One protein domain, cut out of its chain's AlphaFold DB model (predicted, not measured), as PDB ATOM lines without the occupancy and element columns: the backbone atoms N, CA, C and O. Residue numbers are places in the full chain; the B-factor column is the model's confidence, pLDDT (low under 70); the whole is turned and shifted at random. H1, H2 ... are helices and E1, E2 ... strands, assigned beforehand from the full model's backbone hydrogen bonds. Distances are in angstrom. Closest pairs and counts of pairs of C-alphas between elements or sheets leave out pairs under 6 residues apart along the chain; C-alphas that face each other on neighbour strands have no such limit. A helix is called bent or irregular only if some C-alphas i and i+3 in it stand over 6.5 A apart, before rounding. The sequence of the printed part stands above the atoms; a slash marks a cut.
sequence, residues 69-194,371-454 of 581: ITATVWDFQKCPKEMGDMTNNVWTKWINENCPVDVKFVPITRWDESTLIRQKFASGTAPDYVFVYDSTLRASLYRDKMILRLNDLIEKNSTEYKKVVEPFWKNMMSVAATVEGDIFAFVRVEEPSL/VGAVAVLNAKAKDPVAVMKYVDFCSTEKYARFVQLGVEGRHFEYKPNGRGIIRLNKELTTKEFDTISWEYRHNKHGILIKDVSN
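This is residues 69 to 194 and 371 to 454 of the 581 residues of the protein "Extracellular solute-binding protein" of Clostridia bacterium (UniProt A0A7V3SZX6). Two small sheets meet edge to edge at the heart of the model, a parallel pair of E1 and E2 and an antiparallel sheet of E3, E5 and E4, with E1 beside E3; helices H1 to H6 lie round them. H9 packs on E1 near the middle and H7 packs on H9; farther out, H8 and the long link 406 to 425, which folds back on itself near Asn 417, make one end of the long axis. The printed part has 210 residues with nine named helices and five named strands, in the order E1 H1 E2 H2 E3 H3 H4 H5 E4 E5 H6 H7 H8 H9; the class is mixed, helices and strands. It is compact, with a radius of gyration of the C-alphas of 17.1 A and spans of 50 by 38 by 32 A.

Begin at inner strand E5, residues 371 to 377, between edge strands E3, residues 129 to 131, and E4, residues 186 to 189. The pairing is staggered: residues 371 to 375 pair with E4, N 372 being 2.9 A from O 188, and residues 375 to 377 pair with E3, N 130 being 3.0 A from O 376. H3, residues 135 to 143, and H5, residues 160 to 176, are on the same face of this sheet. H5 is over E5 and, only just, with 3 C-alphas, over E4; it runs across the strands at a height over the sheet of 6.4 A. H3 is over E5, slantwise to the strands, at a height of 9.8 A. Look next at E1, residues 69 to 75: it has 9 pairs of C-alphas within 8 A with E3, the closest being those of Ala 71 and Tyr 129, 4.6 A apart. E1 is parallel to E2, residues 102 to 109, with N 71 and O 104 3.0 A apart. With H1, residues 90 to 98, they form a strand-helix-strand unit, two parallel neighbour strands with a helix between them in the chain, and its crossover is right-handed. H2, residues 113 to 123, is close to H3 but not clearly touching, with C-alphas 114 and 137 7.0 A apart. H6, residues 384 to 393, is on the three-stranded sheet and touches H4, residues 151 to 157, at Asn 157 and Met 388, whose C-alphas are 6.5 A apart. H5 and H6 touch only at their ends, C-alphas 161 and 392 being 5.0 A apart. H7, residues 397 to 405, touches H9, residues 437 to 441, with C-alphas 403 and 441 5.2 A apart. H8, residues 426 to 434, meets H9 only through their link. Every O i to N i+4 pair is within hydrogen-bond range in H1, H2, H3, H4, H6, H7, H8 and H9; in H5 8 of 13 are.

Find C-alpha 69 at (260.560, 250.844, 273.903); from there E1 runs 18.8 A. E2 measures 22.5 A and E5 18.0 A from first to last C-alpha. H5, 17.5 A, begins at C-alpha 160, (263.948, 252.913, 255.516); it has a kink of 101 degrees near residue 170 and is irregular, C-alphas 167 and 170 being 8.5 A apart. H2 measures 15.3 A and H6 14.3 A. H9 ends at C-alpha 441, (273.469, 242.409, 264.392).

The two C-alphas farthest apart are those of Ser 123 and Asn 417, 53.6 A. Residues 195 to 370 are not printed, and C-alphas 194 and 371 are 13.3 A apart across the cut. The links E1 to H1 and H7 to H8 are long. The mean pLDDT of the printed part is 88.6; residues 192 to 194 and 448 to 454 are under 70.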
ATOM      1  N   ILE A  69     260.931 252.227 274.198       97.94
ATOM      2  CA  ILE A  69     260.560 250.844 273.903       97.94
ATOM      3  C   ILE A  69     261.446 249.856 274.656       97.94
ATOM      4  O   ILE A  69     262.549 250.169 275.110       97.94
ATOM      5  N   THR A  70     260.970 248.623 274.733       98.31
ATOM      6  CA  THR A  70     261.753 247.451 275.106       98.31
ATOM      7  C   THR A  70     261.998 246.575 273.881       98.31
ATOM      8  O   THR A  70     261.084 246.335 273.092       98.31
ATOM      9  N   ALA A  71     263.226 246.084 273.717       97.31
ATOM     10  CA  ALA A  71     263.605 245.248 272.581       97.31
ATOM     11  C   ALA A  71     264.407 244.025 273.028       97.31
ATOM     12  O   ALA A  71     265.281 244.128 273.888       97.31
ATOM     13  N   THR A  72     264.141 242.865 272.434       96.00
ATOM     14  CA  THR A  72     264.994 241.688 272.632       96.00
ATOM     15  C   THR A  72     266.404 241.925 272.072       96.00
ATOM     16  O   THR A  72     266.577 242.550 271.024       96.00
ATOM     17  N   VAL A  73     267.406 241.370 272.753       92.88
ATOM     18  CA  VAL A  73     268.758 241.133 272.225       92.88
ATOM     19  C   VAL A  73     269.149 239.687 272.535       92.88
ATOM     20  O   VAL A  73     268.755 239.157 273.575       92.88
ATOM     21  N   TRP A  74     269.867 239.019 271.635       88.94
ATOM     22  CA  TRP A  74     270.414 237.700 271.952       88.94
ATOM     23  C   TRP A  74     271.571 237.804 272.937       88.94
ATOM     24  O   TRP A  74     272.275 238.803 272.965       88.94
ATOM     25  N   ASP A  75     271.749 236.755 273.729       89.38
ATOM     26  CA  ASP A  75     272.865 236.626 274.658       89.38
ATOM     27  C   ASP A  75     273.525 235.256 274.446       89.38
ATOM     28  O   ASP A  75     272.921 234.205 274.695       89.38
ATOM     29  N   PHE A  76     274.744 235.273 273.906       83.00
ATOM     30  CA  PHE A  76     275.606 234.095 273.774       83.00
ATOM     31  C   PHE A  76     276.520 233.912 274.986       83.00
ATOM     32  O   PHE A  76     277.307 232.965 275.005       83.00
ATOM     33  N   GLN A  77     276.420 234.798 275.978       86.38
ATOM     34  CA  GLN A  77     277.236 234.825 277.188       86.38
ATOM     35  C   GLN A  77     278.727 234.987 276.872       86.38
ATOM     36  O   GLN A  77     279.588 234.442 277.562       86.38
ATOM     37  N   LYS A  78     279.025 235.732 275.797       84.75
ATOM     38  CA  LYS A  78     280.387 236.003 275.311       84.75
ATOM     39  C   LYS A  78     280.869 237.424 275.592       84.75
ATOM     40  O   LYS A  78     282.064 237.665 275.448       84.75
ATOM     41  N   CYS A  79     279.981 238.335 276.000       85.38
ATOM     42  CA  CYS A  79     280.353 239.701 276.361       85.38
ATOM     43  C   CYS A  79     281.376 239.688 277.521       85.38
ATOM     44  O   CYS A  79     281.062 239.165 278.599       85.38
ATOM     45  N   PRO A  80     282.593 240.234 277.332       85.88
ATOM     46  CA  PRO A  80     283.577 240.338 278.404       85.88
ATOM     47  C   PRO A  80     283.046 241.204 279.551       85.88
ATOM     48  O   PRO A  80     282.466 242.261 279.312       85.88
ATOM     49  N   LYS A  81     283.275 240.796 280.805       86.31
ATOM     50  CA  LYS A  81     282.718 241.483 281.989       86.31
ATOM     51  C   LYS A  81     283.133 242.951 282.070       86.31
ATOM     52  O   LYS A  81     282.352 243.802 282.481       86.31
ATOM     53  N   GLU A  82     284.362 243.250 281.670       85.69
ATOM     54  CA  GLU A  82     284.912 244.603 281.619       85.69
ATOM     55  C   GLU A  82     284.251 245.503 280.561       85.69
ATOM     56  O   GLU A  82     284.389 246.721 280.631       85.69
ATOM     57  N   MET A  83     283.512 244.927 279.605       83.75
ATOM     58  CA  MET A  83     282.740 245.662 278.596       83.75
ATOM     59  C   MET A  83     281.293 245.939 279.037       83.75
ATOM     60  O   MET A  83     280.553 246.609 278.312       83.75
ATOM     61  N   GLY A  84     280.901 245.473 280.228       88.56
ATOM     62  CA  GLY A  84     279.552 245.594 280.774       88.56
ATOM     63  C   GLY A  84     278.707 244.349 280.516       88.56
ATOM     64  O   GLY A  84     279.175 243.223 280.670       88.56
ATOM     65  N   ASP A  85     277.442 244.551 280.153       89.88
ATOM     66  CA  ASP A  85     276.499 243.472 279.844       89.88
ATOM     67  C   ASP A  85     275.653 243.800 278.604       89.88
ATOM     68  O   ASP A  85     275.793 244.859 277.990       89.88
ATOM     69  N   MET A  86     274.752 242.892 278.224       89.44
ATOM     70  CA  MET A  86     273.900 243.026 277.033       89.44
ATOM     71  C   MET A  86     272.874 244.160 277.086       89.44
ATOM     72  O   MET A  86     272.254 244.506 276.076       89.44
ATOM     73  N   THR A  87     272.685 244.757 278.254       92.12
ATOM     74  CA  THR A  87     271.787 245.889 278.479       92.12
ATOM     75  C   THR A  87     272.542 247.210 278.601       92.12
ATOM     76  O   THR A  87     271.995 248.261 278.261       92.12
ATOM     77  N   ASN A  88     273.812 247.171 279.006       90.25
ATOM     78  CA  ASN A  88     274.648 248.344 279.212       90.25
ATOM     79  C   ASN A  88     276.090 248.091 278.760       90.25
ATOM     80  O   ASN A  88     276.922 247.607 279.526       90.25
ATOM     81  N   ASN A  89     276.387 248.477 277.521       87.50
ATOM     82  CA  ASN A  89     277.726 248.434 276.941       87.50
ATOM     83  C   ASN A  89     277.875 249.539 275.875       87.50
ATOM     84  O   ASN A  89     276.983 250.368 275.670       87.50
ATOM     85  N   VAL A  90     279.017 249.575 275.186       83.88
ATOM     86  CA  VAL A  90     279.302 250.569 274.132       83.88
ATOM     87  C   VAL A  90     278.261 250.534 273.002       83.88
ATOM     88  O   VAL A  90     277.903 251.577 272.456       83.88
ATOM     89  N   TRP A  91     277.721 249.359 272.691       88.19
ATOM     90  CA  TRP A  91     276.745 249.157 271.628       88.19
ATOM     91  C   TRP A  91     275.370 249.689 272.001       88.19
ATOM     92  O   TRP A  91     274.774 250.435 271.226       88.19
ATOM     93  N   THR A  92     274.875 249.379 273.205       90.88
ATOM     94  CA  THR A  92     273.586 249.916 273.663       90.88
ATOM     95  C   THR A  92     273.625 251.431 273.802       90.88
ATOM     96  O   THR A  92     272.633 252.086 273.482       90.88
ATOM     97  N   LYS A  93     274.770 251.997 274.207       89.94
ATOM     98  CA  LYS A  93     275.002 253.447 274.237       89.94
ATOM     99  C   LYS A  93     274.968 254.048 272.837       89.94
ATOM    100  O   LYS A  93     274.177 254.954 272.610       89.94
ATOM    101  N   TRP A  94     275.732 253.504 271.885       90.44
ATOM    102  CA  TRP A  94     275.718 253.992 270.501       90.44
ATOM    103  C   TRP A  94     274.316 253.936 269.889       90.44
ATOM    104  O   TRP A  94     273.864 254.907 269.278       90.44
ATOM    105  N   ILE A  95     273.609 252.817 270.080       92.19
ATOM    106  CA  ILE A  95     272.237 252.649 269.597       92.19
ATOM    107  C   ILE A  95     271.339 253.712 270.223       92.19
ATOM    108  O   ILE A  95     270.665 254.423 269.491       92.19
ATOM    109  N   ASN A  96     271.358 253.876 271.547       92.50
ATOM    110  CA  ASN A  96     270.524 254.873 272.214       92.50
ATOM    111  C   ASN A  96     270.911 256.311 271.872       92.50
ATOM    112  O   ASN A  96     270.038 257.161 271.870       92.50
ATOM    113  N   GLU A  97     272.161 256.632 271.546       91.31
ATOM    114  CA  GLU A  97     272.532 257.977 271.093       91.31
ATOM    115  C   GLU A  97     271.968 258.261 269.692       91.31
ATOM    116  O   GLU A  97     271.377 259.314 269.461       91.31
ATOM    117  N   ASN A  98     272.048 257.288 268.779       91.81
ATOM    118  CA  ASN A  98     271.728 257.471 267.360       91.81
ATOM    119  C   ASN A  98     270.289 257.102 266.964       91.81
ATOM    120  O   ASN A  98     269.819 257.520 265.907       91.81
ATOM    121  N   CYS A  99     269.592 256.316 267.780       93.88
ATOM    122  CA  CYS A  99     268.219 255.902 267.529       93.88
ATOM    123  C   CYS A  99     267.241 257.024 267.922       93.88
ATOM    124  O   CYS A  99     267.417 257.640 268.974       93.88
ATOM    125  N   PRO A 100     266.174 257.294 267.147       94.31
ATOM    126  CA  PRO A 100     265.153 258.281 267.516       94.31
ATOM    127  C   PRO A 100     264.257 257.850 268.690       94.31
ATOM    128  O   PRO A 100     263.341 258.585 269.054       94.31
ATOM    129  N   VAL A 101     264.478 256.676 269.285       96.31
ATOM    130  CA  VAL A 101     263.740 256.181 270.455       96.31
ATOM    131  C   VAL A 101     264.707 255.681 271.520       96.31
ATOM    132  O   VAL A 101     265.799 255.216 271.191       96.31
ATOM    133  N   ASP A 102     264.306 255.757 272.788       95.75
ATOM    134  CA  ASP A 102     265.075 255.138 273.869       95.75
ATOM    135  C   ASP A 102     264.761 253.637 273.913       95.75
ATOM    136  O   ASP A 102     263.606 253.235 274.080       95.75
ATOM    137  N   VAL A 103     265.787 252.800 273.783       97.06
ATOM    138  CA  VAL A 103     265.670 251.341 273.718       97.06
ATOM    139  C   VAL A 103     266.239 250.719 274.983       97.06
ATOM    140  O   VAL A 103     267.444 250.783 275.249       97.06
ATOM    141  N   LYS A 104     265.377 250.042 275.744       97.06
ATOM    142  CA  LYS A 104     265.788 249.153 276.831       97.06
ATOM    143  C   LYS A 104     265.883 247.718 276.319       97.06
ATOM    144  O   LYS A 104     264.867 247.096 276.006       97.06
ATOM    145  N   PHE A 105     267.095 247.180 276.274       96.62
ATOM    146  CA  PHE A 105     267.316 245.811 275.826       96.62
ATOM    147  C   PHE A 105     266.943 244.778 276.893       96.62
ATOM    148  O   PHE A 105     267.154 244.985 278.089       96.62
ATOM    149  N   VAL A 106     266.384 243.658 276.441       96.12
ATOM    150  CA  VAL A 106     266.047 242.490 277.257       96.12
ATOM    151  C   VAL A 106     266.792 241.285 276.678       96.12
ATOM    152  O   VAL A 106     266.428 240.833 275.589       96.12
ATOM    153  N   PRO A 107     267.826 240.768 277.365       94.00
ATOM    154  CA  PRO A 107     268.599 239.642 276.863       94.00
ATOM    155  C   PRO A 107     267.768 238.357 276.873       94.00
ATOM    156  O   PRO A 107     267.000 238.094 277.806       94.00
ATOM    157  N   ILE A 108     267.926 237.561 275.819       92.75
ATOM    158  CA  ILE A 108     267.353 236.225 275.667       92.75
ATOM    159  C   ILE A 108     268.462 235.282 275.215       92.75
ATOM    160  O   ILE A 108     269.056 235.471 274.152       92.75
ATOM    161  N   THR A 109     268.709 234.234 275.996       90.31
ATOM    162  CA  THR A 109     269.696 233.215 275.642       90.31
ATOM    163  C   THR A 109     269.283 232.499 274.360       90.31
ATOM    164  O   THR A 109     268.156 232.010 274.243       90.31
ATOM    165  N   ARG A 110     270.208 232.384 273.400       81.38
ATOM    166  CA  ARG A 110     269.935 231.800 272.075       81.38
ATOM    167  C   ARG A 110     269.385 230.369 272.131       81.38
ATOM    168  O   ARG A 110     268.557 229.996 271.295       81.38
ATOM    169  N   TRP A 111     269.882 229.562 273.061       81.12
ATOM    170  CA  TRP A 111     269.553 228.136 273.159       81.12
ATOM    171  C   TRP A 111     268.146 227.885 273.713       81.12
ATOM    172  O   TRP A 111     267.504 226.916 273.315       81.12
ATOM    173  N   ASP A 112     267.636 228.813 274.526       86.50
ATOM    174  CA  ASP A 112     266.331 228.727 275.189       86.50
ATOM    175  C   ASP A 112     265.304 229.729 274.636       86.50
ATOM    176  O   ASP A 112     264.227 229.896 275.216       86.50
ATOM    177  N   GLU A 113     265.615 230.392 273.514       91.19
ATOM    178  CA  GLU A 113     264.838 231.501 272.945       91.19
ATOM    179  C   GLU A 113     263.331 231.208 272.927       91.19
ATOM    180  O   GLU A 113     262.547 231.923 273.553       91.19
ATOM    181  N   SER A 114     262.921 230.127 272.254       90.88
ATOM    182  CA  SER A 114     261.506 229.780 272.094       90.88
ATOM    183  C   SER A 114     260.792 229.577 273.433       90.88
ATOM    184  O   SER A 114     259.628 229.952 273.572       90.88
ATOM    185  N   THR A 115     261.469 229.000 274.428       93.00
ATOM    186  CA  THR A 115     260.905 228.761 275.764       93.00
ATOM    187  C   THR A 115     260.763 230.072 276.532       93.00
ATOM    188  O   THR A 115     259.680 230.375 277.038       93.00
ATOM    189  N   LEU A 116     261.823 230.881 276.573       94.62
ATOM    190  CA  LEU A 116     261.847 232.152 277.298       94.62
ATOM    191  C   LEU A 116     260.852 233.159 276.713       94.62
ATOM    192  O   LEU A 116     260.141 233.837 277.454       94.62
ATOM    193  N   ILE A 117     260.738 233.224 275.386       96.00
ATOM    194  CA  ILE A 117     259.770 234.097 274.717       96.00
ATOM    195  C   ILE A 117     258.338 233.669 275.044       96.00
ATOM    196  O   ILE A 117     257.528 234.518 275.421       96.00
ATOM    197  N   ARG A 118     258.020 232.364 274.990       94.56
ATOM    198  CA  ARG A 118     256.694 231.855 275.395       94.56
ATOM    199  C   ARG A 118     256.358 232.235 276.837       94.56
ATOM    200  O   ARG A 118     255.255 232.711 277.091       94.56
ATOM    201  N   GLN A 119     257.301 232.075 277.766       95.56
ATOM    202  CA  GLN A 119     257.114 232.457 279.172       95.56
ATOM    203  C   GLN A 119     256.858 233.960 279.336       95.56
ATOM    204  O   GLN A 119     255.978 234.364 280.099       95.56
ATOM    205  N   LYS A 120     257.585 234.806 278.600       96.88
ATOM    206  CA  LYS A 120     257.394 236.260 278.640       96.88
ATOM    207  C   LYS A 120     256.038 236.688 278.076       96.88
ATOM    208  O   LYS A 120     255.370 237.514 278.694       96.88
ATOM    209  N   PHE A 121     255.581 236.100 276.969       97.06
ATOM    210  CA  PHE A 121     254.230 236.357 276.453       97.06
ATOM    211  C   PHE A 121     253.146 235.874 277.427       97.06
ATOM    212  O   PHE A 121     252.224 236.632 277.729       97.06
ATOM    213  N   ALA A 122     253.294 234.669 277.989       95.19
ATOM    214  CA  ALA A 122     252.345 234.106 278.951       95.19
ATOM    215  C   ALA A 122     252.242 234.931 280.247       95.19
ATOM    216  O   ALA A 122     251.147 235.145 280.757       95.19
ATOM    217  N   SER A 123     253.368 235.443 280.754       95.69
ATOM    218  CA  SER A 123     253.415 236.309 281.946       95.69
ATOM    219  C   SER A 123     253.065 237.775 281.666       95.69
ATOM    220  O   SER A 123     252.985 238.573 282.596       95.69
ATOM    221  N   GLY A 124     252.873 238.162 280.401       94.56
ATOM    222  CA  GLY A 124     252.624 239.553 280.015       94.56
ATOM    223  C   GLY A 124     253.842 240.477 280.136       94.56
ATOM    224  O   GLY A 124     253.666 241.691 280.148       94.56
ATOM    225  N   THR A 125     255.054 239.919 280.210       96.31
ATOM    226  CA  THR A 125     256.333 240.649 280.339       96.31
ATOM    227  C   THR A 125     257.169 240.648 279.053       96.31
ATOM    228  O   THR A 125     258.354 240.992 279.073       96.31
ATOM    229  N   ALA A 126     256.583 240.228 277.928       97.44
ATOM    230  CA  ALA A 126     257.231 240.281 276.620       97.44
ATOM    231  C   ALA A 126     257.619 241.725 276.243       97.44
ATOM    232  O   ALA A 126     256.809 242.627 276.466       97.44
ATOM    233  N   PRO A 127     258.820 241.945 275.668       97.62
ATOM    234  CA  PRO A 127     259.218 243.249 275.140       97.62
ATOM    235  C   PRO A 127     258.273 243.761 274.043       97.62
ATOM    236  O   PRO A 127     257.450 243.004 273.529       97.62
ATOM    237  N   ASP A 128     258.405 245.030 273.660       98.50
ATOM    238  CA  ASP A 128     257.626 245.627 272.570       98.50
ATOM    239  C   ASP A 128     258.078 245.063 271.210       98.50
ATOM    240  O   ASP A 128     257.268 244.522 270.456       98.50
ATOM    241  N   TYR A 129     259.387 245.122 270.934       98.25
ATOM    242  CA  TYR A 129     260.035 244.456 269.800       98.25
ATOM    243  C   TYR A 129     260.616 243.118 270.251       98.25
ATOM    244  O   TYR A 129     261.520 243.075 271.093       98.25
ATOM    245  N   VAL A 130     260.138 242.017 269.676       97.62
ATOM    246  CA  VAL A 130     260.583 240.678 270.066       97.62
ATOM    247  C   VAL A 130     261.252 239.997 268.886       97.62
ATOM    248  O   VAL A 130     260.585 239.600 267.934       97.62
ATOM    249  N   PHE A 131     262.570 239.828 268.964       93.81
ATOM    250  CA  PHE A 131     263.291 238.936 268.065       93.81
ATOM    251  C   PHE A 131     262.849 237.492 268.341       93.81
ATOM    252  O   PHE A 131     262.884 237.046 269.486       93.81
ATOM    253  N   VAL A 132     262.406 236.783 267.307       91.75
ATOM    254  CA  VAL A 132     261.960 235.387 267.362       91.75
ATOM    255  C   VAL A 132     262.493 234.715 266.111       91.75
ATOM    256  O   VAL A 132     262.063 235.097 265.026       91.75
ATOM    257  N   TYR A 133     263.363 233.710 266.217       84.75
ATOM    258  CA  TYR A 133     263.879 232.985 265.047       84.75
ATOM    259  C   TYR A 133     262.929 231.881 264.561       84.75
ATOM    260  O   TYR A 133     262.814 231.633 263.357       84.75
ATOM    261  N   ASP A 134     262.213 231.244 265.483       86.00
ATOM    262  CA  ASP A 134     261.310 230.124 265.211       86.00
ATOM    263  C   ASP A 134     260.025 230.565 264.476       86.00
ATOM    264  O   ASP A 134     259.185 231.297 265.008       86.00
ATOM    265  N   SER A 135     259.849 230.092 263.237       85.44
ATOM    266  CA  SER A 135     258.687 230.423 262.401       85.44
ATOM    267  C   SER A 135     257.363 229.921 262.974       85.44
ATOM    268  O   SER A 135     256.342 230.599 262.850       85.44
ATOM    269  N   THR A 136     257.369 228.750 263.611       82.94
ATOM    270  CA  THR A 136     256.172 228.127 264.186       82.94
ATOM    271  C   THR A 136     255.696 228.912 265.405       82.94
ATOM    272  O   THR A 136     254.496 229.126 265.580       82.94
ATOM    273  N   LEU A 137     256.628 229.398 266.228       89.38
ATOM    274  CA  LEU A 137     256.333 230.284 267.345       89.38
ATOM    275  C   LEU A 137     255.717 231.596 266.851       89.38
ATOM    276  O   LEU A 137     254.636 231.939 267.328       89.38
ATOM    277  N   ARG A 138     256.320 232.280 265.866       92.50
ATOM    278  CA  ARG A 138     255.746 233.518 265.295       92.50
ATOM    279  C   ARG A 138     254.317 233.308 264.792       92.50
ATOM    280  O   ARG A 138     253.422 234.052 265.182       92.50
ATOM    281  N   ALA A 139     254.089 232.256 264.004       88.06
ATOM    282  CA  ALA A 139     252.760 231.924 263.494       88.06
ATOM    283  C   ALA A 139     251.754 231.642 264.626       88.06
ATOM    284  O   ALA A 139     250.615 232.105 264.574       88.06
ATOM    285  N   SER A 140     252.174 230.927 265.680       88.75
ATOM    286  CA  SER A 140     251.315 230.667 266.842       88.75
ATOM    287  C   SER A 140     250.952 231.945 267.603       88.75
ATOM    288  O   SER A 140     249.784 232.140 267.918       88.75
ATOM    289  N   LEU A 141     251.914 232.850 267.814       94.25
ATOM    290  CA  LEU A 141     251.675 234.134 268.473       94.25
ATOM    291  C   LEU A 141     250.709 235.011 267.665       94.25
ATOM    292  O   LEU A 141     249.861 235.674 268.263       94.25
ATOM    293  N   TYR A 142     250.809 235.002 266.329       94.69
ATOM    294  CA  TYR A 142     249.882 235.743 265.468       94.69
ATOM    295  C   TYR A 142     248.459 235.196 265.574       94.69
ATOM    296  O   TYR A 142     247.525 235.943 265.859       94.69
ATOM    297  N   ARG A 143     248.300 233.875 265.418       90.62
ATOM    298  CA  ARG A 143     247.003 233.192 265.539       90.62
ATOM    299  C   ARG A 143     246.346 233.463 266.894       90.62
ATOM    300  O   ARG A 143     245.145 233.711 266.955       90.62
ATOM    301  N   ASP A 144     247.140 233.449 267.961       92.88
ATOM    302  CA  ASP A 144     246.673 233.664 269.331       92.88
ATOM    303  C   ASP A 144     246.527 235.169 269.668       92.88
ATOM    304  O   ASP A 144     246.273 235.529 270.817       92.88
ATOM    305  N   LYS A 145     246.661 236.057 268.665       95.38
ATOM    306  CA  LYS A 145     246.521 237.524 268.750       95.38
ATOM    307  C   LYS A 145     247.459 238.184 269.768       95.38
ATOM    308  O   LYS A 145     247.162 239.252 270.300       95.38
ATOM    309  N   MET A 146     248.599 237.556 270.041       97.44
ATOM    310  CA  MET A 146     249.618 238.073 270.959       97.44
ATOM    311  C   MET A 146     250.570 239.072 270.289       97.44
ATOM    312  O   MET A 146     251.298 239.781 270.982       97.44
ATOM    313  N   ILE A 147     250.564 239.145 268.957       98.06
ATOM    314  CA  ILE A 147     251.371 240.077 268.161       98.06
ATOM    315  C   ILE A 147     250.503 240.829 267.149       98.06
ATOM    316  O   ILE A 147     249.429 240.356 266.777       98.06
ATOM    317  N   LEU A 148     250.954 242.011 266.729       97.75
ATOM    318  CA  LEU A 148     250.213 242.884 265.818       97.75
ATOM    319  C   LEU A 148     250.398 242.498 264.346       97.75
ATOM    320  O   LEU A 148     251.481 242.099 263.917       97.75
ATOM    321  N   ARG A 149     249.340 242.726 263.561       97.81
ATOM    322  CA  ARG A 149     249.418 242.875 262.102       97.81
ATOM    323  C   ARG A 149     250.113 244.201 261.773       97.81
ATOM    324  O   ARG A 149     249.788 245.232 262.357       97.81
ATOM    325  N   LEU A 150     251.055 244.175 260.836       97.88
ATOM    326  CA  LEU A 150     252.030 245.243 260.599       97.88
ATOM    327  C   LEU A 150     251.749 246.092 259.355       97.88
ATOM    328  O   LEU A 150     252.383 247.132 259.212       97.88
ATOM    329  N   ASN A 151     250.833 245.694 258.463       96.81
ATOM    330  CA  ASN A 151     250.667 246.332 257.148       96.81
ATOM    331  C   ASN A 151     250.503 247.861 257.237       96.81
ATOM    332  O   ASN A 151     251.258 248.589 256.602       96.81
ATOM    333  N   ASP A 152     249.571 248.352 258.061       97.06
ATOM    334  CA  ASP A 152     249.286 249.793 258.150       97.06
ATOM    335  C   ASP A 152     250.409 250.562 258.853       97.06
ATOM    336  O   ASP A 152     250.662 251.720 258.528       97.06
ATOM    337  N   LEU A 153     251.081 249.918 259.812       96.88
ATOM    338  CA  LEU A 153     252.211 250.493 260.538       96.88
ATOM    339  C   LEU A 153     253.415 250.666 259.605       96.88
ATOM    340  O   LEU A 153     254.023 251.732 259.574       96.88
ATOM    341  N   ILE A 154     253.722 249.647 258.800       96.50
ATOM    342  CA  ILE A 154     254.764 249.718 257.772       96.50
ATOM    343  C   ILE A 154     254.394 250.797 256.749       96.50
ATOM    344  O   ILE A 154     255.204 251.673 256.456       96.50
ATOM    345  N   GLU A 155     253.158 250.790 256.249       96.12
ATOM    346  CA  GLU A 155     252.728 251.722 255.209       96.12
ATOM    347  C   GLU A 155     252.795 253.185 255.664       96.12
ATOM    348  O   GLU A 155     253.327 254.030 254.946       96.12
ATOM    349  N   LYS A 156     252.328 253.493 256.876       96.75
ATOM    350  CA  LYS A 156     252.219 254.878 257.359       96.75
ATOM    351  C   LYS A 156     253.469 255.397 258.061       96.75
ATOM    352  O   LYS A 156     253.657 256.610 258.116       96.75
ATOM    353  N   ASN A 157     254.281 254.520 258.656       96.31
ATOM    354  CA  ASN A 157     255.323 254.934 259.602       96.31
ATOM    355  C   ASN A 157     256.738 254.477 259.238       96.31
ATOM    356  O   ASN A 157     257.671 254.881 259.928       96.31
ATOM    357  N   SER A 158     256.911 253.681 258.182       95.25
ATOM    358  CA  SER A 158     258.233 253.305 257.682       95.25
ATOM    359  C   SER A 158     258.670 254.163 256.494       95.25
ATOM    360  O   SER A 158     257.857 254.566 255.665       95.25
ATOM    361  N   THR A 159     259.971 254.388 256.370       94.06
ATOM    362  CA  THR A 159     260.661 254.872 255.171       94.06
ATOM    363  C   THR A 159     261.806 253.921 254.824       94.06
ATOM    364  O   THR A 159     261.824 253.344 253.738       94.06
ATOM    365  N   GLU A 160     262.727 253.693 255.765       94.62
ATOM    366  CA  GLU A 160     263.948 252.913 255.516       94.62
ATOM    367  C   GLU A 160     263.670 251.413 255.403       94.62
ATOM    368  O   GLU A 160     264.155 250.762 254.477       94.62
ATOM    369  N   TYR A 161     262.845 250.855 256.293       95.50
ATOM    370  CA  TYR A 161     262.500 249.436 256.224       95.50
ATOM    371  C   TYR A 161     261.739 249.106 254.931       95.50
ATOM    372  O   TYR A 161     262.094 248.145 254.251       95.50
ATOM    373  N   LYS A 162     260.762 249.937 254.527       93.69
ATOM    374  CA  LYS A 162     260.065 249.795 253.233       93.69
ATOM    375  C   LYS A 162     261.033 249.780 252.050       93.69
ATOM    376  O   LYS A 162     260.971 248.861 251.239       93.69
ATOM    377  N   LYS A 163     261.964 250.737 251.994       92.88
ATOM    378  CA  LYS A 163     262.987 250.821 250.939       92.88
ATOM    379  C   LYS A 163     263.854 249.561 250.862       92.88
ATOM    380  O   LYS A 163     264.197 249.113 249.772       92.88
ATOM    381  N   VAL A 164     264.209 248.983 252.010       90.56
ATOM    382  CA  VAL A 164     265.002 247.747 252.088       90.56
ATOM    383  C   VAL A 164     264.235 246.534 251.552       90.56
ATOM    384  O   VAL A 164     264.825 245.701 250.864       90.56
ATOM    385  N   VAL A 165     262.945 246.404 251.875       91.56
ATOM    386  CA  VAL A 165     262.167 245.194 251.549       91.56
ATOM    387  C   VAL A 165     261.472 245.248 250.192       91.56
ATOM    388  O   VAL A 165     261.167 244.193 249.645       91.56
ATOM    389  N   GLU A 166     261.242 246.435 249.628       91.31
ATOM    390  CA  GLU A 166     260.555 246.624 248.342       91.31
ATOM    391  C   GLU A 166     261.161 245.783 247.195       91.31
ATOM    392  O   GLU A 166     260.406 245.049 246.548       91.31
ATOM    393  N   PRO A 167     262.497 245.734 246.990       88.88
ATOM    394  CA  PRO A 167     263.098 244.880 245.958       88.88
ATOM    395  C   PRO A 167     262.882 243.376 246.187       88.88
ATOM    396  O   PRO A 167     262.999 242.575 245.259       88.88
ATOM    397  N   PHE A 168     262.564 242.986 247.422       88.00
ATOM    398  CA  PHE A 168     262.405 241.605 247.860       88.00
ATOM    399  C   PHE A 168     260.978 241.310 248.335       88.00
ATOM    400  O   PHE A 168     260.767 240.376 249.107       88.00
ATOM    401  N   TRP A 169     259.983 242.075 247.874       88.44
ATOM    402  CA  TRP A 169     258.618 242.001 248.395       88.44
ATOM    403  C   TRP A 169     258.042 240.577 248.392       88.44
ATOM    404  O   TRP A 169     257.564 240.102 249.419       88.44
ATOM    405  N   LYS A 170     258.158 239.837 247.277       87.12
ATOM    406  CA  LYS A 170     257.690 238.436 247.206       87.12
ATOM    407  C   LYS A 170     258.400 237.540 248.235       87.12
ATOM    408  O   LYS A 170     257.747 236.737 248.897       87.12
ATOM    409  N   ASN A 171     259.711 237.714 248.409       88.44
ATOM    410  CA  ASN A 171     260.522 236.970 249.375       88.44
ATOM    411  C   ASN A 171     260.191 237.326 250.831       88.44
ATOM    412  O   ASN A 171     260.279 236.475 251.709       88.44
ATOM    413  N   MET A 172     259.818 238.577 251.104       90.50
ATOM    414  CA  MET A 172     259.317 238.995 252.410       90.50
ATOM    415  C   MET A 172     257.960 238.347 252.692       90.50
ATOM    416  O   MET A 172     257.765 237.752 253.753       90.50
ATOM    417  N   MET A 173     257.026 238.447 251.743       89.44
ATOM    418  CA  MET A 173     255.675 237.906 251.894       89.44
ATOM    419  C   MET A 173     255.692 236.394 252.138       89.44
ATOM    420  O   MET A 173     254.897 235.903 252.934       89.44
ATOM    421  N   SER A 174     256.636 235.668 251.534       86.00
ATOM    422  CA  SER A 174     256.756 234.219 251.711       86.00
ATOM    423  C   SER A 174     257.124 233.782 253.135       86.00
ATOM    424  O   SER A 174     256.795 232.667 253.534       86.00
ATOM    425  N   VAL A 175     257.785 234.637 253.924       87.38
ATOM    426  CA  VAL A 175     258.296 234.272 255.261       87.38
ATOM    427  C   VAL A 175     257.647 235.032 256.415       87.38
ATOM    428  O   VAL A 175     257.746 234.587 257.563       87.38
ATOM    429  N   ALA A 176     257.019 236.176 256.136       91.62
ATOM    430  CA  ALA A 176     256.535 237.113 257.150       91.62
ATOM    431  C   ALA A 176     255.046 237.456 257.057       91.62
ATOM    432  O   ALA A 176     254.553 238.210 257.903       91.62
ATOM    433  N   ALA A 177     254.343 236.929 256.055       91.25
ATOM    434  CA  ALA A 177     252.923 237.171 255.876       91.25
ATOM    435  C   ALA A 177     252.106 235.878 255.867       91.25
ATOM    436  O   ALA A 177     252.616 234.787 255.609       91.25
ATOM    437  N   THR A 178     250.814 236.001 256.167       87.38
ATOM    438  CA  THR A 178     249.859 234.932 255.874       87.38
ATOM    439  C   THR A 178     249.616 234.839 254.369       87.38
ATOM    440  O   THR A 178     249.944 235.749 253.604       87.38
ATOM    441  N   VAL A 179     248.989 233.749 253.922       77.31
ATOM    442  CA  VAL A 179     248.645 233.559 252.502       77.31
ATOM    443  C   VAL A 179     247.628 234.601 252.003       77.31
ATOM    444  O   VAL A 179     247.576 234.911 250.808       77.31
ATOM    445  N   GLU A 180     246.852 235.175 252.923       82.06
ATOM    446  CA  GLU A 180     245.918 236.282 252.706       82.06
ATOM    447  C   GLU A 180     246.613 237.650 252.605       82.06
ATOM    448  O   GLU A 180     246.017 238.591 252.089       82.06
ATOM    449  N   GLY A 181     247.877 237.754 253.028       89.31
ATOM    450  CA  GLY A 181     248.690 238.964 252.914       89.31
ATOM    451  C   GLY A 181     248.831 239.783 254.199       89.31
ATOM    452  O   GLY A 181     249.322 240.914 254.152       89.31
ATOM    453  N   ASP A 182     248.434 239.239 255.351       93.94
ATOM    454  CA  ASP A 182     248.668 239.895 256.635       93.94
ATOM    455  C   ASP A 182     250.128 239.745 257.040       93.94
ATOM    456  O   ASP A 182     250.584 238.644 257.340       93.94
ATOM    457  N   ILE A 183     250.858 240.856 257.074       96.19
ATOM    458  CA  ILE A 183     252.250 240.888 257.509       96.19
ATOM    459  C   ILE A 183     252.247 240.874 259.036       96.19
ATOM    460  O   ILE A 183     251.695 241.779 259.657       96.19
ATOM    461  N   PHE A 184     252.867 239.871 259.651       96.06
ATOM    462  CA  PHE A 184     252.899 239.710 261.113       96.06
ATOM    463  C   PHE A 184     254.319 239.646 261.688       96.06
ATOM    464  O   PHE A 184     254.499 239.520 262.901       96.06
ATOM    465  N   ALA A 185     255.339 239.722 260.833       97.00
ATOM    466  CA  ALA A 185     256.733 239.745 261.242       97.00
ATOM    467  C   ALA A 185     257.537 240.775 260.442       97.00
ATOM    468  O   ALA A 185     257.270 241.031 259.270       97.00
ATOM    469  N   PHE A 186     258.561 241.335 261.078       97.06
ATOM    470  CA  PHE A 186     259.611 242.077 260.399       97.06
ATOM    471  C   PHE A 186     260.656 241.108 259.840       97.06
ATOM    472  O   PHE A 186     260.961 240.078 260.458       97.06
ATOM    473  N   VAL A 187     261.232 241.448 258.688       94.25
ATOM    474  CA  VAL A 187     262.236 240.634 258.000       94.25
ATOM    475  C   VAL A 187     263.606 241.273 258.019       94.25
ATOM    476  O   VAL A 187     263.739 242.489 258.024       94.25
ATOM    477  N   ARG A 188     264.633 240.441 257.997       90.38
ATOM    478  CA  ARG A 188     265.991 240.842 257.678       90.38
ATOM    479  C   ARG A 188     266.292 240.417 256.258       90.38
ATOM    480  O   ARG A 188     266.045 239.267 255.897       90.38
ATOM    481  N   VAL A 189     266.828 241.348 255.487       87.62
ATOM    482  CA  VAL A 189     267.388 241.074 254.173       87.62
ATOM    483  C   VAL A 189     268.897 240.918 254.331       87.62
ATOM    484  O   VAL A 189     269.563 241.756 254.940       87.62
ATOM    485  N   GLU A 190     269.434 239.828 253.805       78.62
ATOM    486  CA  GLU A 190     270.865 239.547 253.754       78.62
ATOM    487  C   GLU A 190     271.332 239.469 252.297       78.62
ATOM    488  O   GLU A 190     270.526 239.353 251.367       78.62
ATOM    489  N   GLU A 191     272.648 239.517 252.092       72.75
ATOM    490  CA  GLU A 191     273.210 239.032 250.832       72.75
ATOM    491  C   GLU A 191     272.839 237.553 250.667       72.75
ATOM    492  O   GLU A 191     272.751 236.831 251.671       72.75
ATOM    493  N   PRO A 192     272.607 237.081 249.432       64.50
ATOM    494  CA  PRO A 192     272.360 235.675 249.199       64.50
ATOM    495  C   PRO A 192     273.500 234.845 249.787       64.50
ATOM    496  O   PRO A 192     274.631 234.868 249.304       64.50
ATOM    497  N   SER A 193     273.199 234.120 250.864       58.28
ATOM    498  CA  SER A 193     274.118 233.124 251.384       58.28
ATOM    499  C   SER A 193     274.159 232.017 250.347       58.28
ATOM    500  O   SER A 193     273.194 231.266 250.177       58.28
ATOM    501  N   LEU A 194     275.262 231.953 249.607       56.41
ATOM    502  CA  LEU A 194     275.587 230.782 248.817       56.41
ATOM    503  C   LEU A 194     275.888 229.706 249.833       56.41
ATOM    504  O   LEU A 194     277.002 229.595 250.332       56.41
ATOM    505  N   VAL A 371     265.866 236.623 252.383       87.56
ATOM    506  CA  VAL A 371     264.969 237.316 253.309       87.56
ATOM    507  C   VAL A 371     264.481 236.348 254.379       87.56
ATOM    508  O   VAL A 371     263.856 235.333 254.083       87.56
ATOM    509  N   GLY A 372     264.725 236.682 255.645       88.00
ATOM    510  CA  GLY A 372     264.264 235.895 256.789       88.00
ATOM    511  C   GLY A 372     263.382 236.714 257.720       88.00
ATOM    512  O   GLY A 372     263.758 237.813 258.113       88.00
ATOM    513  N   ALA A 373     262.231 236.184 258.134       90.19
ATOM    514  CA  ALA A 373     261.458 236.770 259.231       90.19
ATOM    515  C   ALA A 373     262.202 236.589 260.561       90.19
ATOM    516  O   ALA A 373     262.608 235.475 260.894       90.19
ATOM    517  N   VAL A 374     262.378 237.681 261.307       91.00
ATOM    518  CA  VAL A 374     263.288 237.732 262.465       91.00
ATOM    519  C   VAL A 374     262.662 238.311 263.724       91.00
ATOM    520  O   VAL A 374     263.111 237.991 264.818       91.00
ATOM    521  N   ALA A 375     261.629 239.143 263.600       95.44
ATOM    522  CA  ALA A 375     261.042 239.808 264.754       95.44
ATOM    523  C   ALA A 375     259.541 240.022 264.602       95.44
ATOM    524  O   ALA A 375     259.005 240.022 263.496       95.44
ATOM    525  N   VAL A 376     258.867 240.205 265.730       97.81
ATOM    526  CA  VAL A 376     257.428 240.451 265.830       97.81
ATOM    527  C   VAL A 376     257.166 241.625 266.771       97.81
ATOM    528  O   VAL A 376     257.988 241.941 267.634       97.81
ATOM    529  N   LEU A 377     256.008 242.262 266.607       98.38
ATOM    530  CA  LEU A 377     255.561 243.372 267.445       98.38
ATOM    531  C   LEU A 377     254.532 242.877 268.458       98.38
ATOM    532  O   LEU A 377     253.475 242.383 268.068       98.38
ATOM    533  N   ASN A 378     254.822 243.010 269.747       98.44
ATOM    534  CA  ASN A 378     253.912 242.604 270.816       98.44
ATOM    535  C   ASN A 378     252.594 243.397 270.761       98.44
ATOM    536  O   ASN A 378     252.601 244.625 270.707       98.44
ATOM    537  N   ALA A 379     251.453 242.706 270.838       97.88
ATOM    538  CA  ALA A 379     250.126 243.329 270.831       97.88
ATOM    539  C   ALA A 379     249.869 244.271 272.017       97.88
ATOM    540  O   ALA A 379     248.990 245.125 271.944       97.88
ATOM    541  N   LYS A 380     250.639 244.134 273.104       97.00
ATOM    542  CA  LYS A 380     250.579 245.008 274.284       97.00
ATOM    543  C   LYS A 380     251.546 246.196 274.224       97.00
ATOM    544  O   LYS A 380     251.625 246.935 275.207       97.00
ATOM    545  N   ALA A 381     252.276 246.381 273.120       97.00
ATOM    546  CA  ALA A 381     253.173 247.520 272.961       97.00
ATOM    547  C   ALA A 381     252.391 248.835 273.067       97.00
ATOM    548  O   ALA A 381     251.411 249.049 272.352       97.00
ATOM    549  N   LYS A 382     252.820 249.720 273.973       94.75
ATOM    550  CA  LYS A 382     252.121 250.993 274.236       94.75
ATOM    551  C   LYS A 382     252.325 252.021 273.126       94.75
ATOM    552  O   LYS A 382     251.470 252.878 272.934       94.75
ATOM    553  N   ASP A 383     253.449 251.927 272.421       96.69
ATOM    554  CA  ASP A 383     253.806 252.818 271.319       96.69
ATOM    555  C   ASP A 383     254.333 252.012 270.112       96.69
ATOM    556  O   ASP A 383     255.545 251.909 269.893       96.69
ATOM    557  N   PRO A 384     253.432 251.401 269.316       97.31
ATOM    558  CA  PRO A 384     253.792 250.690 268.088       97.31
ATOM    559  C   PRO A 384     254.581 251.548 267.089       97.31
ATOM    560  O   PRO A 384     255.434 251.034 266.365       97.31
ATOM    561  N   VAL A 385     254.325 252.861 267.060       97.88
ATOM    562  CA  VAL A 385     255.002 253.801 266.158       97.88
ATOM    563  C   VAL A 385     256.461 253.987 266.571       97.88
ATOM    564  O   VAL A 385     257.335 253.995 265.704       97.88
ATOM    565  N   ALA A 386     256.763 254.067 267.869       98.06
ATOM    566  CA  ALA A 386     258.143 254.073 268.357       98.06
ATOM    567  C   ALA A 386     258.892 252.776 268.007       98.06
ATOM    568  O   ALA A 386     260.061 252.831 267.624       98.06
ATOM    569  N   VAL A 387     258.226 251.614 268.052       98.12
ATOM    570  CA  VAL A 387     258.850 250.359 267.595       98.12
ATOM    571  C   VAL A 387     259.143 250.400 266.095       98.12
ATOM    572  O   VAL A 387     260.227 249.999 265.679       98.12
ATOM    573  N   MET A 388     258.233 250.940 265.280       97.50
ATOM    574  CA  MET A 388     258.487 251.099 263.844       97.50
ATOM    575  C   MET A 388     259.667 252.043 263.574       97.50
ATOM    576  O   MET A 388     260.508 251.731 262.738       97.50
ATOM    577  N   LYS A 389     259.808 253.143 264.328       97.31
ATOM    578  CA  LYS A 389     260.985 254.031 264.234       97.31
ATOM    579  C   LYS A 389     262.293 253.306 264.564       97.31
ATOM    580  O   LYS A 389     263.309 253.563 263.923       97.31
ATOM    581  N   TYR A 390     262.276 252.399 265.542       97.44
ATOM    582  CA  TYR A 390     263.426 251.545 265.844       97.44
ATOM    583  C   TYR A 390     263.743 250.580 264.695       97.44
ATOM    584  O   TYR A 390     264.897 250.478 264.292       97.44
ATOM    585  N   VAL A 391     262.732 249.922 264.119       97.38
ATOM    586  CA  VAL A 391     262.900 249.033 262.956       97.38
ATOM    587  C   VAL A 391     263.460 249.788 261.746       97.38
ATOM    588  O   VAL A 391     264.379 249.293 261.092       97.38
ATOM    589  N   ASP A 392     262.981 251.005 261.489       96.06
ATOM    590  CA  ASP A 392     263.511 251.887 260.446       96.06
ATOM    591  C   ASP A 392     264.973 252.259 260.711       96.06
ATOM    592  O   ASP A 392     265.814 252.111 259.827       96.06
ATOM    593  N   PHE A 393     265.318 252.646 261.944       95.56
ATOM    594  CA  PHE A 393     266.708 252.894 262.334       95.56
ATOM    595  C   PHE A 393     267.597 251.662 262.100       95.56
ATOM    596  O   PHE A 393     268.658 251.778 261.486       95.56
ATOM    597  N   CYS A 394     267.138 250.475 262.498       95.12
ATOM    598  CA  CYS A 394     267.817 249.197 262.267       95.12
ATOM    599  C   CYS A 394     267.892 248.776 260.786       95.12
ATOM    600  O   CYS A 394     268.604 247.827 260.441       95.12
ATOM    601  N   SER A 395     267.155 249.460 259.910       94.12
ATOM    602  CA  SER A 395     267.197 249.282 258.455       94.12
ATOM    603  C   SER A 395     268.195 250.220 257.777       94.12
ATOM    604  O   SER A 395     268.548 249.989 256.624       94.12
ATOM    605  N   THR A 396     268.683 251.244 258.484       91.81
ATOM    606  CA  THR A 396     269.639 252.207 257.927       91.81
ATOM    607  C   THR A 396     271.002 251.576 257.653       91.81
ATOM    608  O   THR A 396     271.499 250.729 258.401       91.81
ATOM    609  N   GLU A 397     271.676 252.090 256.626       86.38
ATOM    610  CA  GLU A 397     273.070 251.751 256.334       86.38
ATOM    611  C   GLU A 397     273.999 252.070 257.514       86.38
ATOM    612  O   GLU A 397     274.916 251.307 257.807       86.38
ATOM    613  N   LYS A 398     273.731 253.164 258.240       87.00
ATOM    614  CA  LYS A 398     274.495 253.558 259.430       87.00
ATOM    615  C   LYS A 398     274.449 252.477 260.513       87.00
ATOM    616  O   LYS A 398     275.496 252.119 261.049       87.00
ATOM    617  N   TYR A 399     273.261 251.946 260.816       89.62
ATOM    618  CA  TYR A 399     273.120 250.836 261.757       89.62
ATOM    619  C   TYR A 399     273.826 249.583 261.238       89.62
ATOM    620  O   TYR A 399     274.628 248.997 261.960       89.62
ATOM    621  N   ALA A 400     273.590 249.209 259.974       86.69
ATOM    622  CA  ALA A 400     274.215 248.038 259.360       86.69
ATOM    623  C   ALA A 400     275.755 248.099 259.409       86.69
ATOM    624  O   ALA A 400     276.388 247.121 259.804       86.69
ATOM    625  N   ARG A 401     276.361 249.249 259.073       84.44
ATOM    626  CA  ARG A 401     277.818 249.476 259.140       84.44
ATOM    627  C   ARG A 401     278.339 249.303 260.554       84.44
ATOM    628  O   ARG A 401     279.279 248.538 260.759       84.44
ATOM    629  N   PHE A 402     277.702 249.955 261.524       86.44
ATOM    630  CA  PHE A 402     278.115 249.851 262.917       86.44
ATOM    631  C   PHE A 402     278.071 248.398 263.398       86.44
ATOM    632  O   PHE A 402     279.065 247.894 263.917       86.44
ATOM    633  N   VAL A 403     276.968 247.682 263.139       86.88
ATOM    634  CA  VAL A 403     276.815 246.319 263.660       86.88
ATOM    635  C   VAL A 403     277.576 245.231 262.914       86.88
ATOM    636  O   VAL A 403     277.726 244.131 263.439       86.88
ATOM    637  N   GLN A 404     278.067 245.513 261.709       82.38
ATOM    638  CA  GLN A 404     278.829 244.549 260.909       82.38
ATOM    639  C   GLN A 404     280.327 244.846 260.842       82.38
ATOM    640  O   GLN A 404     281.103 243.919 260.620       82.38
ATOM    641  N   LEU A 405     280.742 246.098 261.037       82.75
ATOM    642  CA  LEU A 405     282.142 246.512 260.908       82.75
ATOM    643  C   LEU A 405     282.693 247.107 262.209       82.75
ATOM    644  O   LEU A 405     283.883 246.968 262.491       82.75
ATOM    645  N   GLY A 406     281.844 247.723 263.030       85.31
ATOM    646  CA  GLY A 406     282.247 248.426 264.240       85.31
ATOM    647  C   GLY A 406     282.484 249.910 263.967       85.31
ATOM    648  O   GLY A 406     281.633 250.584 263.396       85.31
ATOM    649  N   VAL A 407     283.635 250.428 264.399       84.38
ATOM    650  CA  VAL A 407     283.973 251.857 264.368       84.38
ATOM    651  C   VAL A 407     285.221 252.015 263.508       84.38
ATOM    652  O   VAL A 407     286.230 251.355 263.766       84.38
ATOM    653  N   GLU A 408     285.133 252.854 262.481       84.94
ATOM    654  CA  GLU A 408     286.252 253.157 261.587       84.94
ATOM    655  C   GLU A 408     287.404 253.827 262.359       84.94
ATOM    656  O   GLU A 408     287.164 254.590 263.295       84.94
ATOM    657  N   GLY A 409     288.653 253.489 262.030       85.31
ATOM    658  CA  GLY A 409     289.856 253.948 262.742       85.31
ATOM    659  C   GLY A 409     290.110 253.255 264.091       85.31
ATOM    660  O   GLY A 409     291.130 253.501 264.729       85.31
ATOM    661  N   ARG A 410     289.206 252.370 264.541       85.69
ATOM    662  CA  ARG A 410     289.372 251.559 265.764       85.69
ATOM    663  C   ARG A 410     289.285 250.063 265.488       85.69
ATOM    664  O   ARG A 410     290.190 249.311 265.833       85.69
ATOM    665  N   HIS A 411     288.192 249.641 264.859       85.75
ATOM    666  CA  HIS A 411     287.933 248.244 264.513       85.75
ATOM    667  C   HIS A 411     288.316 247.927 263.066       85.75
ATOM    668  O   HIS A 411     288.620 246.775 262.747       85.75
ATOM    669  N   PHE A 412     288.268 248.917 262.174       84.44
ATOM    670  CA  PHE A 412     288.591 248.731 260.765       84.44
ATOM    671  C   PHE A 412     288.989 250.039 260.069       84.44
ATOM    672  O   PHE A 412     288.644 251.116 260.546       84.44
ATOM    673  N   GLU A 413     289.635 249.922 258.913       86.94
ATOM    674  CA  GLU A 413     289.781 250.968 257.889       86.94
ATOM    675  C   GLU A 413     289.379 250.399 256.526       86.94
ATOM    676  O   GLU A 413     289.410 249.181 256.326       86.94
ATOM    677  N   TYR A 414     288.994 251.251 255.576       82.44
ATOM    678  CA  TYR A 414     288.775 250.800 254.201       82.44
ATOM    679  C   TYR A 414     290.098 250.455 253.522       82.44
ATOM    680  O   TYR A 414     291.113 251.123 253.719       82.44
ATOM    681  N   LYS A 415     290.077 249.422 252.674       78.62
ATOM    682  CA  LYS A 415     291.210 249.142 251.785       78.62
ATOM    683  C   LYS A 415     291.425 250.342 250.837       78.62
ATOM    684  O   LYS A 415     290.443 250.977 250.446       78.62
ATOM    685  N   PRO A 416     292.667 250.642 250.406       78.31
ATOM    686  CA  PRO A 416     292.956 251.795 249.540       78.31
ATOM    687  C   PRO A 416     292.174 251.823 248.217       78.31
ATOM    688  O   PRO A 416     291.902 252.891 247.679       78.31
ATOM    689  N   ASN A 417     291.786 250.653 247.704       72.50
ATOM    690  CA  ASN A 417     290.971 250.503 246.496       72.50
ATOM    691  C   ASN A 417     289.464 250.768 246.725       72.50
ATOM    692  O   ASN A 417     288.675 250.623 245.794       72.50
ATOM    693  N   GLY A 418     289.050 251.100 247.953       71.19
ATOM    694  CA  GLY A 418     287.654 251.317 248.339       71.19
ATOM    695  C   GLY A 418     286.801 250.045 248.435       71.19
ATOM    696  O   GLY A 418     285.616 250.142 248.748       71.19
ATOM    697  N   ARG A 419     287.375 248.856 248.192       72.50
ATOM    698  CA  ARG A 419     286.679 247.560 248.203       72.50
ATOM    699  C   ARG A 419     287.176 246.711 249.366       72.50
ATOM    700  O   ARG A 419     288.292 246.204 249.340       72.50
ATOM    701  N   GLY A 420     286.330 246.515 250.368       74.56
ATOM    702  CA  GLY A 420     286.635 245.758 251.578       74.56
ATOM    703  C   GLY A 420     287.269 246.602 252.683       74.56
ATOM    704  O   GLY A 420     287.456 247.814 252.560       74.56
ATOM    705  N   ILE A 421     287.590 245.935 253.790       79.88
ATOM    706  CA  ILE A 421     288.180 246.555 254.981       79.88
ATOM    707  C   ILE A 421     289.439 245.821 255.435       79.88
ATOM    708  O   ILE A 421     289.638 244.649 255.116       79.88
ATOM    709  N   ILE A 422     290.259 246.516 256.216       78.69
ATOM    710  CA  ILE A 422     291.384 245.980 256.979       78.69
ATOM    711  C   ILE A 422     291.010 246.052 258.458       78.69
ATOM    712  O   ILE A 422     290.544 247.088 258.930       78.69
ATOM    713  N   ARG A 423     291.208 244.961 259.208       82.69
ATOM    714  CA  ARG A 423     291.061 244.958 260.672       82.69
ATOM    715  C   ARG A 423     292.335 245.508 261.311       82.69
ATOM    716  O   ARG A 423     293.404 244.947 261.108       82.69
ATOM    717  N   LEU A 424     292.214 246.590 262.083       81.62
ATOM    718  CA  LEU A 424     293.369 247.343 262.596       81.62
ATOM    719  C   LEU A 424     294.075 246.659 263.770       81.62
ATOM    720  O   LEU A 424     295.295 246.535 263.779       81.62
ATOM    721  N   ASN A 425     293.314 246.213 264.773       84.81
ATOM    722  CA  ASN A 425     293.850 245.533 265.949       84.81
ATOM    723  C   ASN A 425     293.001 244.300 266.259       84.81
ATOM    724  O   ASN A 425     291.829 244.427 266.614       84.81
ATOM    725  N   LYS A 426     293.596 243.111 266.119       79.38
ATOM    726  CA  LYS A 426     292.897 241.833 266.281       79.38
ATOM    727  C   LYS A 426     292.373 241.630 267.702       79.38
ATOM    728  O   LYS A 426     291.199 241.331 267.860       79.38
ATOM    729  N   GLU A 427     293.206 241.826 268.722       82.25
ATOM    730  CA  GLU A 427     292.814 241.613 270.122       82.25
ATOM    731  C   GLU A 427     291.701 242.578 270.543       82.25
ATOM    732  O   GLU A 427     290.678 242.160 271.090       82.25
ATOM    733  N   LEU A 428     291.856 243.858 270.193       83.44
ATOM    734  CA  LEU A 428     290.852 244.888 270.443       83.44
ATOM    735  C   LEU A 428     289.541 244.581 269.711       83.44
ATOM    736  O   LEU A 428     288.476 244.607 270.318       83.44
ATOM    737  N   THR A 429     289.614 244.254 268.418       83.00
ATOM    738  CA  THR A 429     288.433 243.933 267.602       83.00
ATOM    739  C   THR A 429     287.718 242.709 268.152       83.00
ATOM    740  O   THR A 429     286.498 242.720 268.273       83.00
ATOM    741  N   THR A 430     288.444 241.675 268.567       82.06
ATOM    742  CA  THR A 430     287.818 240.491 269.151       82.06
ATOM    743  C   THR A 430     287.095 240.812 270.455       82.06
ATOM    744  O   THR A 430     285.934 240.434 270.639       82.06
ATOM    745  N   LYS A 431     287.741 241.576 271.337       81.75
ATOM    746  CA  LYS A 431     287.185 241.950 272.637       81.75
ATOM    747  C   LYS A 431     286.001 242.915 272.547       81.75
ATOM    748  O   LYS A 431     285.034 242.753 273.280       81.75
ATOM    749  N   GLU A 432     286.070 243.923 271.682       83.81
ATOM    750  CA  GLU A 432     285.087 245.015 271.646       83.81
ATOM    751  C   GLU A 432     284.009 244.838 270.567       83.81
ATOM    752  O   GLU A 432     282.910 245.393 270.682       83.81
ATOM    753  N   PHE A 433     284.312 244.062 269.522       84.44
ATOM    754  CA  PHE A 433     283.446 243.849 268.368       84.44
ATOM    755  C   PHE A 433     283.056 242.372 268.193       84.44
ATOM    756  O   PHE A 433     281.867 242.084 268.268       84.44
ATOM    757  N   ASP A 434     283.972 241.418 267.993       80.12
ATOM    758  CA  ASP A 434     283.582 240.043 267.602       80.12
ATOM    759  C   ASP A 434     282.711 239.345 268.663       80.12
ATOM    760  O   ASP A 434     281.779 238.613 268.327       80.12
ATOM    761  N   THR A 435     282.978 239.598 269.948       82.00
ATOM    762  CA  THR A 435     282.248 238.986 271.073       82.00
ATOM    763  C   THR A 435     280.873 239.596 271.361       82.00
ATOM    764  O   THR A 435     280.074 238.934 272.016       82.00
ATOM    765  N   ILE A 436     280.586 240.810 270.867       84.50
ATOM    766  CA  ILE A 436     279.382 241.595 271.218       84.50
ATOM    767  C   ILE A 436     278.535 241.937 269.979       84.50
ATOM    768  O   ILE A 436     277.305 241.895 270.002       84.50
ATOM    769  N   SER A 437     279.181 242.276 268.861       82.06
ATOM    770  CA  SER A 437     278.534 242.773 267.636       82.06
ATOM    771  C   SER A 437     277.454 241.846 267.110       82.06
ATOM    772  O   SER A 437     276.391 242.294 266.667       82.06
ATOM    773  N   TRP A 438     277.717 240.540 267.195       79.62
ATOM    774  CA  TRP A 438     276.819 239.506 266.723       79.62
ATOM    775  C   TRP A 438     275.453 239.624 267.392       79.62
ATOM    776  O   TRP A 438     274.435 239.530 266.719       79.62
ATOM    777  N   GLU A 439     275.398 239.921 268.685       85.31
ATOM    778  CA  GLU A 439     274.158 239.971 269.459       85.31
ATOM    779  C   GLU A 439     273.229 241.109 268.998       85.31
ATOM    780  O   GLU A 439     272.023 240.893 268.854       85.31
ATOM    781  N   TYR A 440     273.782 242.271 268.630       88.69
ATOM    782  CA  TYR A 440     273.024 243.417 268.095       88.69
ATOM    783  C   TYR A 440     272.768 243.338 266.585       88.69
ATOM    784  O   TYR A 440     271.758 243.860 266.095       88.69
ATOM    785  N   ARG A 441     273.634 242.645 265.835       86.38
ATOM    786  CA  ARG A 441     273.469 242.409 264.392       86.38
ATOM    787  C   ARG A 441     272.147 241.711 264.066       86.38
ATOM    788  O   ARG A 441     271.596 241.942 262.994       86.38
ATOM    789  N   HIS A 442     271.600 240.908 264.978       84.44
ATOM    790  CA  HIS A 442     270.335 240.201 264.753       84.44
ATOM    791  C   HIS A 442     269.141 241.131 264.545       84.44
ATOM    792  O   HIS A 442     268.257 240.795 263.759       84.44
ATOM    793  N   ASN A 443     269.155 242.315 265.158       89.62
ATOM    794  CA  ASN A 443     268.087 243.305 265.013       89.62
ATOM    795  C   ASN A 443     268.184 244.114 263.708       89.62
ATOM    796  O   ASN A 443     267.290 244.900 263.416       89.62
ATOM    797  N   LYS A 444     269.250 243.934 262.914       91.62
ATOM    798  CA  LYS A 444     269.401 244.562 261.597       91.62
ATOM    799  C   LYS A 444     268.293 244.088 260.656       91.62
ATOM    800  O   LYS A 444     267.985 242.900 260.626       91.62
ATOM    801  N   HIS A 445     267.774 244.986 259.827       91.31
ATOM    802  CA  HIS A 445     266.786 244.640 258.801       91.31
ATOM    803  C   HIS A 445     267.309 244.805 257.360       91.31
ATOM    804  O   HIS A 445     266.838 244.102 256.468       91.31
ATOM    805  N   GLY A 446     268.320 245.657 257.138       80.06
ATOM    806  CA  GLY A 446     268.919 245.926 255.822       80.06
ATOM    807  C   GLY A 446     270.184 245.132 255.473       80.06
ATOM    808  O   GLY A 446     270.877 244.593 256.340       80.06
ATOM    809  N   ILE A 447     270.511 245.108 254.179       72.00
ATOM    810  CA  ILE A 447     271.786 244.603 253.653       72.00
ATOM    811  C   ILE A 447     272.867 245.685 253.813       72.00
ATOM    812  O   ILE A 447     272.599 246.873 253.641       72.00
ATOM    813  N   LEU A 448     274.102 245.276 254.105       63.16
ATOM    814  CA  LEU A 448     275.277 246.139 253.978       63.16
ATOM    815  C   LEU A 448     275.850 246.016 252.560       63.16
ATOM    816  O   LEU A 448     276.073 244.902 252.098       63.16
ATOM    817  N   ILE A 449     276.093 247.156 251.914       59.16
ATOM    818  CA  ILE A 449     276.528 247.336 250.517       59.16
ATOM    819  C   ILE A 449     277.630 246.348 250.063       59.16
ATOM    820  O   ILE A 449     278.560 246.042 250.812       59.16
ATOM    821  N   LYS A 450     277.516 245.933 248.791       58.16
ATOM    822  CA  LYS A 450     278.348 245.005 247.993       58.16
ATOM    823  C   LYS A 450     279.863 245.008 248.237       58.16
ATOM    824  O   LYS A 450     280.482 243.965 248.062       58.16
ATOM    825  N   ASP A 451     280.457 246.127 248.643       59.53
ATOM    826  CA  ASP A 451     281.915 246.266 248.752       59.53
ATOM    827  C   ASP A 451     282.484 245.871 250.121       59.53
ATOM    828  O   ASP A 451     283.691 245.718 250.250       59.53
ATOM    829  N   VAL A 452     281.648 245.682 251.149       60.62
ATOM    830  CA  VAL A 452     282.109 245.389 252.526       60.62
ATOM    831  C   VAL A 452     281.510 244.136 253.154       60.62
ATOM    832  O   VAL A 452     282.036 243.650 254.150       60.62
ATOM    833  N   SER A 453     280.417 243.608 252.604       58.19
ATOM    834  CA  SER A 453     279.753 242.397 253.106       58.19
ATOM    835  C   SER A 453     280.045 241.146 252.282       58.19
ATOM    836  O   SER A 453     279.799 240.042 252.769       58.19
ATOM    837  N   ASN A 454     280.562 241.300 251.057       67.50
ATOM    838  CA  ASN A 454     280.955 240.165 250.236       67.50
ATOM    839  C   ASN A 454     282.204 239.521 250.862       67.50
ATOM    840  O   ASN A 454     283.242 240.190 250.929       67.50
TER     841      ASN A 454